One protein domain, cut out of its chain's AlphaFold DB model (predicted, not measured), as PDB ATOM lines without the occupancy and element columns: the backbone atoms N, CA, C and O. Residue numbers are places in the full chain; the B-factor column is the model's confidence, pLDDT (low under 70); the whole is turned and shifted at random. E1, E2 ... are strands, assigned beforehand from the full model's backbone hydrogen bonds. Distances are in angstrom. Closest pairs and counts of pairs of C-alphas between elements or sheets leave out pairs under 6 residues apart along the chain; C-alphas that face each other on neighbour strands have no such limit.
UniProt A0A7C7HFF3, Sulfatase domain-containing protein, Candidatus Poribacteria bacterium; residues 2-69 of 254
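This is residues 2 to 69 of the 254 residues of the protein "Sulfatase domain-containing protein" of Candidatus Poribacteria bacterium (UniProt A0A7C7HFF3). There is little regular structure here: a long looped stretch, residues 2 to 49, runs back and forth along the longest axis, and a small two-stranded hairpin, E1 and E2, follows it toward the end that holds Lys 54. Short antiparallel pairings, residues 24 to 25 with 39 to 40 and 39 to 40 with 43 to 44, tie passes of that stretch together. The printed part has 68 residues, no named helix and two strands, E1 then E2, antiparallel; the class is all strand, with 6 residues in named elements. It is compact, with a radius of gyration of the C-alphas of 11.9 A, and elongated, spanning 36 by 22 by 19 A.

Start at C-alpha 2, (83.127, 23.876, 39.868), and go on to E1, residues 50 to 52, 6.2 A long. E2, residues 62 to 64, 6.5 A long, ends at C-alpha 64, (74.675, 26.414, 44.781).

Look across the hairpin of E1 and E2, antiparallel at 132 degrees: C-alphas 51 and 63 face each other at 4.6 A. N 64 and O 50, 2.8 A apart, are within hydrogen-bond range.

The farthest C-alphas, of Gly 19 and Lys 54, are 36.5 A apart. The printed part has no cut, the link from E1 to E2 is short, and no printed residue is under 70 in pLDDT.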
ATOM      1  N   GLU A   2      84.220  24.688  39.297       80.50
ATOM      2  CA  GLU A   2      83.127  23.876  39.868       80.50
ATOM      3  C   GLU A   2      82.058  23.410  38.875       80.50
ATOM      4  O   GLU A   2      81.558  22.308  39.012       80.50
ATOM      5  N   GLU A   3      81.758  24.182  37.827       79.06
ATOM      6  CA  GLU A   3      80.787  23.793  36.781       79.06
ATOM      7  C   GLU A   3      81.167  22.498  36.032       79.06
ATOM      8  O   GLU A   3      80.369  21.951  35.279       79.06
ATOM      9  N   LYS A   4      82.410  22.026  36.197       87.38
ATOM     10  CA  LYS A   4      82.912  20.767  35.626       87.38
ATOM     11  C   LYS A   4      82.839  19.594  36.610       87.38
ATOM     12  O   LYS A   4      83.252  18.495  36.249       87.38
ATOM     13  N   ILE A   5      82.397  19.831  37.844       92.00
ATOM     14  CA  ILE A   5      82.241  18.805  38.873       92.00
ATOM     15  C   ILE A   5      80.899  18.109  38.648       92.00
ATOM     16  O   ILE A   5      79.861  18.757  38.560       92.00
ATOM     17  N   ASP A   6      80.920  16.779  38.579       94.81
ATOM     18  CA  ASP A   6      79.702  15.976  38.637       94.81
ATOM     19  C   ASP A   6      79.296  15.784  40.104       94.81
ATOM     20  O   ASP A   6      79.757  14.864  40.779       94.81
ATOM     21  N   PHE A   7      78.444  16.681  40.603       95.88
ATOM     22  CA  PHE A   7      77.948  16.653  41.982       95.88
ATOM     23  C   PHE A   7      77.049  15.447  42.300       95.88
ATOM     24  O   PHE A   7      76.695  15.252  43.460       95.88
ATOM     25  N   THR A   8      76.678  14.636  41.299       95.88
ATOM     26  CA  THR A   8      75.934  13.387  41.526       95.88
ATOM     27  C   THR A   8      76.832  12.253  42.025       95.88
ATOM     28  O   THR A   8      76.330  11.261  42.551       95.88
ATOM     29  N   GLN A   9      78.153  12.393  41.878       97.00
ATOM     30  CA  GLN A   9      79.123  11.410  42.350       97.00
ATOM     31  C   GLN A   9      79.392  11.549  43.853       97.00
ATOM     32  O   GLN A   9      79.311  12.654  44.399       97.00
ATOM     33  N   PRO A  10      79.809  10.456  44.517       96.19
ATOM     34  CA  PRO A  10      80.241  10.529  45.900       96.19
ATOM     35  C   PRO A  10      81.495  11.401  46.054       96.19
ATOM     36  O   PRO A  10      82.484  11.238  45.330       96.19
ATOM     37  N   VAL A  11      81.477  12.275  47.058       94.19
ATOM     38  CA  VAL A  11      82.645  12.980  47.588       94.19
ATOM     39  C   VAL A  11      83.591  11.952  48.206       94.19
ATOM     40  O   VAL A  11      83.162  11.085  48.963       94.19
ATOM     41  N   LYS A  12      84.881  12.043  47.873       93.81
ATOM     42  CA  LYS A  12      85.935  11.140  48.360       93.81
ATOM     43  C   LYS A  12      86.965  11.903  49.182       93.81
ATOM     44  O   LYS A  12      87.240  13.065  48.890       93.81
ATOM     45  N   GLY A  13      87.575  11.226  50.148       93.38
ATOM     46  CA  GLY A  13      88.521  11.814  51.099       93.38
ATOM     47  C   GLY A  13      87.848  12.718  52.134       93.38
ATOM     48  O   GLY A  13      88.522  13.550  52.737       93.38
ATOM     49  N   GLY A  14      86.527  12.598  52.295       92.94
ATOM     50  CA  GLY A  14      85.760  13.363  53.277       92.94
ATOM     51  C   GLY A  14      85.800  12.727  54.671       92.94
ATOM     52  O   GLY A  14      86.402  11.667  54.848       92.94
ATOM     53  N   PRO A  15      85.118  13.317  55.667       94.94
ATOM     54  CA  PRO A  15      85.105  12.794  57.036       94.94
ATOM     55  C   PRO A  15      84.655  11.328  57.141       94.94
ATOM     56  O   PRO A  15      85.239  10.568  57.911       94.94
ATOM     57  N   ALA A  16      83.693  10.907  56.310       93.19
ATOM     58  CA  ALA A  16      83.228   9.518  56.241       93.19
ATOM     59  C   ALA A  16      84.313   8.519  55.779       93.19
ATOM     60  O   ALA A  16      84.258   7.346  56.132       93.19
ATOM     61  N   ASP A  17      85.324   8.975  55.030       95.19
ATOM     62  CA  ASP A  17      86.480   8.160  54.629       95.19
ATOM     63  C   ASP A  17      87.632   8.232  55.651       95.19
ATOM     64  O   ASP A  17      88.612   7.493  55.541       95.19
ATOM     65  N   LEU A  18      87.538   9.137  56.633       94.19
ATOM     66  CA  LEU A  18      88.594   9.474  57.598       94.19
ATOM     67  C   LEU A  18      88.201   9.155  59.050       94.19
ATOM     68  O   LEU A  18      88.753   9.727  59.987       94.19
ATOM     69  N   GLY A  19      87.271   8.214  59.232       93.94
ATOM     70  CA  GLY A  19      86.952   7.619  60.532       93.94
ATOM     71  C   GLY A  19      85.697   8.155  61.221       93.94
ATOM     72  O   GLY A  19      85.390   7.687  62.311       93.94
ATOM     73  N   PHE A  20      84.954   9.089  60.618       96.62
ATOM     74  CA  PHE A  20      83.629   9.456  61.128       96.62
ATOM     75  C   PHE A  20      82.571   8.462  60.635       96.62
ATOM     76  O   PHE A  20      82.426   8.264  59.431       96.62
ATOM     77  N   ASP A  21      81.772   7.901  61.547       96.12
ATOM     78  CA  ASP A  21      80.664   6.992  61.202       96.12
ATOM     79  C   ASP A  21      79.509   7.694  60.465       96.12
ATOM     80  O   ASP A  21      78.701   7.060  59.783       96.12
ATOM     81  N   TYR A  22      79.398   9.012  60.638       97.25
ATOM     82  CA  TYR A  22      78.367   9.854  60.048       97.25
ATOM     83  C   TYR A  22      78.910  11.266  59.831       97.25
ATOM     84  O   TYR A  22      79.589  11.820  60.697       97.25
ATOM     85  N   PHE A  23      78.578  11.863  58.687       97.75
ATOM     86  CA  PHE A  23      78.928  13.245  58.373       97.75
ATOM     87  C   PHE A  23      77.708  14.012  57.873       97.75
ATOM     88  O   PHE A  23      76.944  13.516  57.048       97.75
ATOM     89  N   TYR A  24      77.563  15.245  58.344       97.88
ATOM     90  CA  TYR A  24      76.650  16.225  57.782       97.88
ATOM     91  C   TYR A  24      77.324  17.588  57.812       97.88
ATOM     92  O   TYR A  24      77.731  18.045  58.879       97.88
ATOM     93  N   GLY A  25      77.444  18.239  56.663       96.19
ATOM     94  CA  GLY A  25      78.085  19.546  56.592       96.19
ATOM     95  C   GLY A  25      78.276  20.026  55.166       96.19
ATOM     96  O   GLY A  25      77.551  19.630  54.259       96.19
ATOM     97  N   ASN A  26      79.265  20.885  54.963       94.06
ATOM     98  CA  ASN A  26      79.597  21.469  53.668       94.06
ATOM     99  C   ASN A  26      81.052  21.147  53.305       94.06
ATOM    100  O   ASN A  26      81.839  20.722  54.149       94.06
ATOM    101  N   SER A  27      81.437  21.364  52.047       90.25
ATOM    102  CA  SER A  27      82.831  21.191  51.605       90.25
ATOM    103  C   SER A  27      83.764  22.337  52.022       90.25
ATOM    104  O   SER A  27      84.977  22.230  51.859       90.25
ATOM    105  N   GLY A  28      83.210  23.444  52.515       89.81
ATOM    106  CA  GLY A  28      83.929  24.631  52.971       89.81
ATOM    107  C   GLY A  28      83.065  25.445  53.932       89.81
ATOM    108  O   GLY A  28      82.023  24.971  54.379       89.81
ATOM    109  N   CYS A  29      83.483  26.673  54.247       91.88
ATOM    110  CA  CYS A  29      82.693  27.576  55.088       91.88
ATOM    111  C   CYS A  29      81.304  27.817  54.475       91.88
ATOM    112  O   CYS A  29      81.203  28.424  53.406       91.88
ATOM    113  N   SER A  30      80.252  27.385  55.176       90.88
ATOM    114  CA  SER A  30      78.870  27.343  54.683       90.88
ATOM    115  C   SER A  30      78.374  28.688  54.147       90.88
ATOM    116  O   SER A  30      77.616  28.738  53.185       90.88
ATOM    117  N   THR A  31      78.837  29.798  54.718       89.44
ATOM    118  CA  THR A  31      78.387  31.146  54.350       89.44
ATOM    119  C   THR A  31      79.346  31.897  53.422       89.44
ATOM    120  O   THR A  31      79.043  33.012  52.997       89.44
ATOM    121  N   CYS A  32      80.505  31.325  53.079       92.19
ATOM    122  CA  CYS A  32      81.553  32.051  52.352       92.19
ATOM    123  C   CYS A  32      82.133  31.293  51.151       92.19
ATOM    124  O   CYS A  32      82.637  31.919  50.214       92.19
ATOM    125  N   GLN A  33      82.110  29.959  51.170       93.88
ATOM    126  CA  GLN A  33      82.849  29.134  50.222       93.88
ATOM    127  C   GLN A  33      81.925  28.153  49.489       93.88
ATOM    128  O   GLN A  33      81.348  27.277  50.130       93.88
ATOM    129  N   PRO A  34      81.824  28.255  48.152       93.62
ATOM    130  CA  PRO A  34      81.122  27.270  47.348       93.62
ATOM    131  C   PRO A  34      81.903  25.939  47.264       93.62
ATOM    132  O   PRO A  34      83.102  25.902  47.566       93.62
ATOM    133  N   PRO A  35      81.251  24.846  46.828       95.00
ATOM    134  CA  PRO A  35      79.828  24.752  46.505       95.00
ATOM    135  C   PRO A  35      78.923  24.912  47.736       95.00
ATOM    136  O   PRO A  35      79.158  24.322  48.789       95.00
ATOM    137  N   TYR A  36      77.862  25.702  47.582       95.75
ATOM    138  CA  TYR A  36      76.861  25.935  48.617       95.75
ATOM    139  C   TYR A  36      75.817  24.823  48.577       95.75
ATOM    140  O   TYR A  36      74.933  24.807  47.725       95.75
ATOM    141  N   GLY A  37      75.945  23.857  49.472       96.69
ATOM    142  CA  GLY A  37      75.051  22.711  49.545       96.69
ATOM    143  C   GLY A  37      75.494  21.768  50.647       96.69
ATOM    144  O   GLY A  37      76.690  21.662  50.932       96.69
ATOM    145  N   PHE A  38      74.535  21.104  51.281       97.69
ATOM    146  CA  PHE A  38      74.841  20.119  52.308       97.69
ATOM    147  C   PHE A  38      75.232  18.782  51.692       97.69
ATOM    148  O   PHE A  38      74.616  18.315  50.732       97.69
ATOM    149  N   ILE A  39      76.234  18.164  52.298       97.69
ATOM    150  CA  ILE A  39      76.688  16.806  52.047       97.69
ATOM    151  C   ILE A  39      76.292  15.974  53.264       97.69
ATOM    152  O   ILE A  39      76.631  16.328  54.393       97.69
ATOM    153  N   GLU A  40      75.602  14.861  53.032       97.81
ATOM    154  CA  GLU A  40      75.347  13.839  54.045       97.81
ATOM    155  C   GLU A  40      76.143  12.583  53.684       97.81
ATOM    156  O   GLU A  40      76.008  12.014  52.596       97.81
ATOM    157  N   ASN A  41      77.022  12.182  54.600       96.88
ATOM    158  CA  ASN A  41      78.076  11.189  54.429       96.88
ATOM    159  C   ASN A  41      79.017  11.529  53.267       96.88
ATOM    160  O   ASN A  41      80.059  12.145  53.467       96.88
ATOM    161  N   ASN A  42      78.648  11.152  52.050       96.69
ATOM    162  CA  ASN A  42      79.452  11.358  50.853       96.69
ATOM    163  C   ASN A  42      78.646  11.869  49.657       96.69
ATOM    164  O   ASN A  42      79.207  11.964  48.576       96.69
ATOM    165  N   HIS A  43      77.369  12.223  49.807       97.44
ATOM    166  CA  HIS A  43      76.571  12.757  48.700       97.44
ATOM    167  C   HIS A  43      75.967  14.107  49.057       97.44
ATOM    168  O   HIS A  43      75.557  14.333  50.195       97.44
ATOM    169  N   PHE A  44      75.878  14.991  48.064       97.50
ATOM    170  CA  PHE A  44      75.050  16.184  48.180       97.50
ATOM    171  C   PHE A  44      73.586  15.782  48.367       97.50
ATOM    172  O   PHE A  44      73.074  14.933  47.640       97.50
ATOM    173  N   ILE A  45      72.920  16.405  49.338       97.12
ATOM    174  CA  ILE A  45      71.498  16.164  49.628       97.12
ATOM    175  C   ILE A  45      70.636  16.736  48.509       97.12
ATOM    176  O   ILE A  45      69.738  16.076  47.993       97.12
ATOM    177  N   GLU A  46      70.948  17.967  48.117       97.69
ATOM    178  CA  GLU A  46      70.420  18.604  46.926       97.69
ATOM    179  C   GLU A  46      71.597  18.978  46.029       97.69
ATOM    180  O   GLU A  46      72.571  19.583  46.479       97.69
ATOM    181  N   ILE A  47      71.507  18.598  44.757       96.94
ATOM    182  CA  ILE A  47      72.579  18.791  43.785       96.94
ATOM    183  C   ILE A  47      72.764  20.290  43.500       96.94
ATOM    184  O   ILE A  47      71.832  20.928  42.988       96.94
ATOM    185  N   PRO A  48      73.964  20.856  43.748       96.38
ATOM    186  CA  PRO A  48      74.290  22.206  43.317       96.38
ATOM    187  C   PRO A  48      74.140  22.333  41.801       96.38
ATOM    188  O   PRO A  48      74.880  21.725  41.028       96.38
ATOM    189  N   SER A  49      73.145  23.103  41.373       95.44
ATOM    190  CA  SER A  49      72.726  23.211  39.965       95.44
ATOM    191  C   SER A  49      72.515  24.652  39.509       95.44
ATOM    192  O   SER A  49      72.341  24.898  38.316       95.44
ATOM    193  N   LEU A  50      72.586  25.613  40.433       94.31
ATOM    194  CA  LEU A  50      72.567  27.039  40.138       94.31
ATOM    195  C   LEU A  50      73.972  27.610  40.289       94.31
ATOM    196  O   LEU A  50      74.669  27.297  41.249       94.31
ATOM    197  N   TYR A  51      74.377  28.482  39.369       94.50
ATOM    198  CA  TYR A  51      75.582  29.283  39.556       94.50
ATOM    199  C   TYR A  51      75.203  30.613  40.211       94.50
ATOM    200  O   TYR A  51      74.474  31.415  39.628       94.50
ATOM    201  N   HIS A  52      75.684  30.838  41.428       91.06
ATOM    202  CA  HIS A  52      75.479  32.076  42.165       91.06
ATOM    203  C   HIS A  52      76.603  33.061  41.822       91.06
ATOM    204  O   HIS A  52      77.721  32.936  42.315       91.06
ATOM    205  N   ASP A  53      76.319  34.023  40.942       92.75
ATOM    206  CA  ASP A  53      77.291  34.990  40.413       92.75
ATOM    207  C   ASP A  53      77.460  36.245  41.287       92.75
ATOM    208  O   ASP A  53      78.499  36.907  41.235       92.75
ATOM    209  N   LYS A  54      76.446  36.569  42.095       90.31
ATOM    210  CA  LYS A  54      76.383  37.759  42.952       90.31
ATOM    211  C   LYS A  54      76.554  37.384  44.422       90.31
ATOM    212  O   LYS A  54      75.543  37.171  45.086       90.31
ATOM    213  N   PRO A  55      77.791  37.336  44.938       87.81
ATOM    214  CA  PRO A  55      78.033  36.927  46.311       87.81
ATOM    215  C   PRO A  55      77.347  37.845  47.324       87.81
ATOM    216  O   PRO A  55      77.212  39.058  47.130       87.81
ATOM    217  N   VAL A  56      76.986  37.256  48.458       87.38
ATOM    218  CA  VAL A  56      76.577  37.984  49.654       87.38
ATOM    219  C   VAL A  56      77.838  38.515  50.327       87.38
ATOM    220  O   VAL A  56      78.555  37.791  51.015       87.38
ATOM    221  N   PHE A  57      78.100  39.807  50.140       89.50
ATOM    222  CA  PHE A  57      79.209  40.508  50.783       89.50
ATOM    223  C   PHE A  57      80.579  39.862  50.481       89.50
ATOM    224  O   PHE A  57      81.042  39.936  49.346       89.50
ATOM    225  N   THR A  58      81.243  39.251  51.467       88.31
ATOM    226  CA  THR A  58      82.554  38.591  51.323       88.31
ATOM    227  C   THR A  58      82.454  37.112  50.955       88.31
ATOM    228  O   THR A  58      83.485  36.436  50.891       88.31
ATOM    229  N   SER A  59      81.248  36.591  50.701       92.19
ATOM    230  CA  SER A  59      81.096  35.251  50.139       92.19
ATOM    231  C   SER A  59      81.642  35.183  48.708       92.19
ATOM    232  O   SER A  59      81.991  36.194  48.091       92.19
ATOM    233  N   ARG A  60      81.812  33.970  48.182       93.88
ATOM    234  CA  ARG A  60      82.412  33.744  46.860       93.88
ATOM    235  C   ARG A  60      81.358  33.268  45.859       93.88
ATOM    236  O   ARG A  60      80.487  32.490  46.241       93.88
ATOM    237  N   PRO A  61      81.430  33.679  44.583       94.69
ATOM    238  CA  PRO A  61      80.554  33.131  43.557       94.69
ATOM    239  C   PRO A  61      80.886  31.658  43.294       94.69
ATOM    240  O   PRO A  61      82.059  31.277  43.312       94.69
ATOM    241  N   GLY A  62      79.875  30.841  43.016       95.00
ATOM    242  CA  GLY A  62      80.058  29.414  42.756       95.00
ATOM    243  C   GLY A  62      78.754  28.631  42.684       95.00
ATOM    244  O   GLY A  62      77.666  29.207  42.693       95.00
ATOM    245  N   MET A  63      78.874  27.310  42.577       96.25
ATOM    246  CA  MET A  63      77.724  26.414  42.457       96.25
ATOM    247  C   MET A  63      76.930  26.364  43.766       96.25
ATOM    248  O   MET A  63      77.504  26.356  44.852       96.25
ATOM    249  N   MET A  64      75.606  26.327  43.662       95.69
ATOM    250  CA  MET A  64      74.675  26.414  44.781       95.69
ATOM    251  C   MET A  64      73.487  25.468  44.579       95.69
ATOM    252  O   MET A  64      72.955  25.332  43.471       95.69
ATOM    253  N   ALA A  65      73.089  24.795  45.654       97.06
ATOM    254  CA  ALA A  65      71.860  24.021  45.733       97.06
ATOM    255  C   ALA A  65      70.648  24.976  45.680       97.06
ATOM    256  O   ALA A  65      70.670  25.997  46.367       97.06
ATOM    257  N   PRO A  66      69.608  24.700  44.873       96.62
ATOM    258  CA  PRO A  66      68.464  25.601  44.720       96.62
ATOM    259  C   PRO A  66      67.772  26.042  46.015       96.62
ATOM    260  O   PRO A  66      67.278  27.167  46.070       96.62
ATOM    261  N   SER A  67      67.736  25.190  47.042       96.19
ATOM    262  CA  SER A  67      67.146  25.509  48.348       96.19
ATOM    263  C   SER A  67      68.108  26.182  49.332       96.19
ATOM    264  O   SER A  67      67.715  26.464  50.463       96.19
ATOM    265  N   TRP A  68      69.358  26.439  48.936       96.38
ATOM    266  CA  TRP A  68      70.372  26.973  49.837       96.38
ATOM    267  C   TRP A  68      70.056  28.397  50.297       96.38
ATOM    268  O   TRP A  68      69.894  29.311  49.486       96.38
ATOM    269  N   ASP A  69      70.113  28.605  51.610       95.56
ATOM    270  CA  ASP A  69      70.139  29.927  52.215       95.56
ATOM    271  C   ASP A  69      71.235  29.997  53.284       95.56
ATOM    272  O   ASP A  69      71.355  29.130  54.150       95.56
TER     273      ASP A  69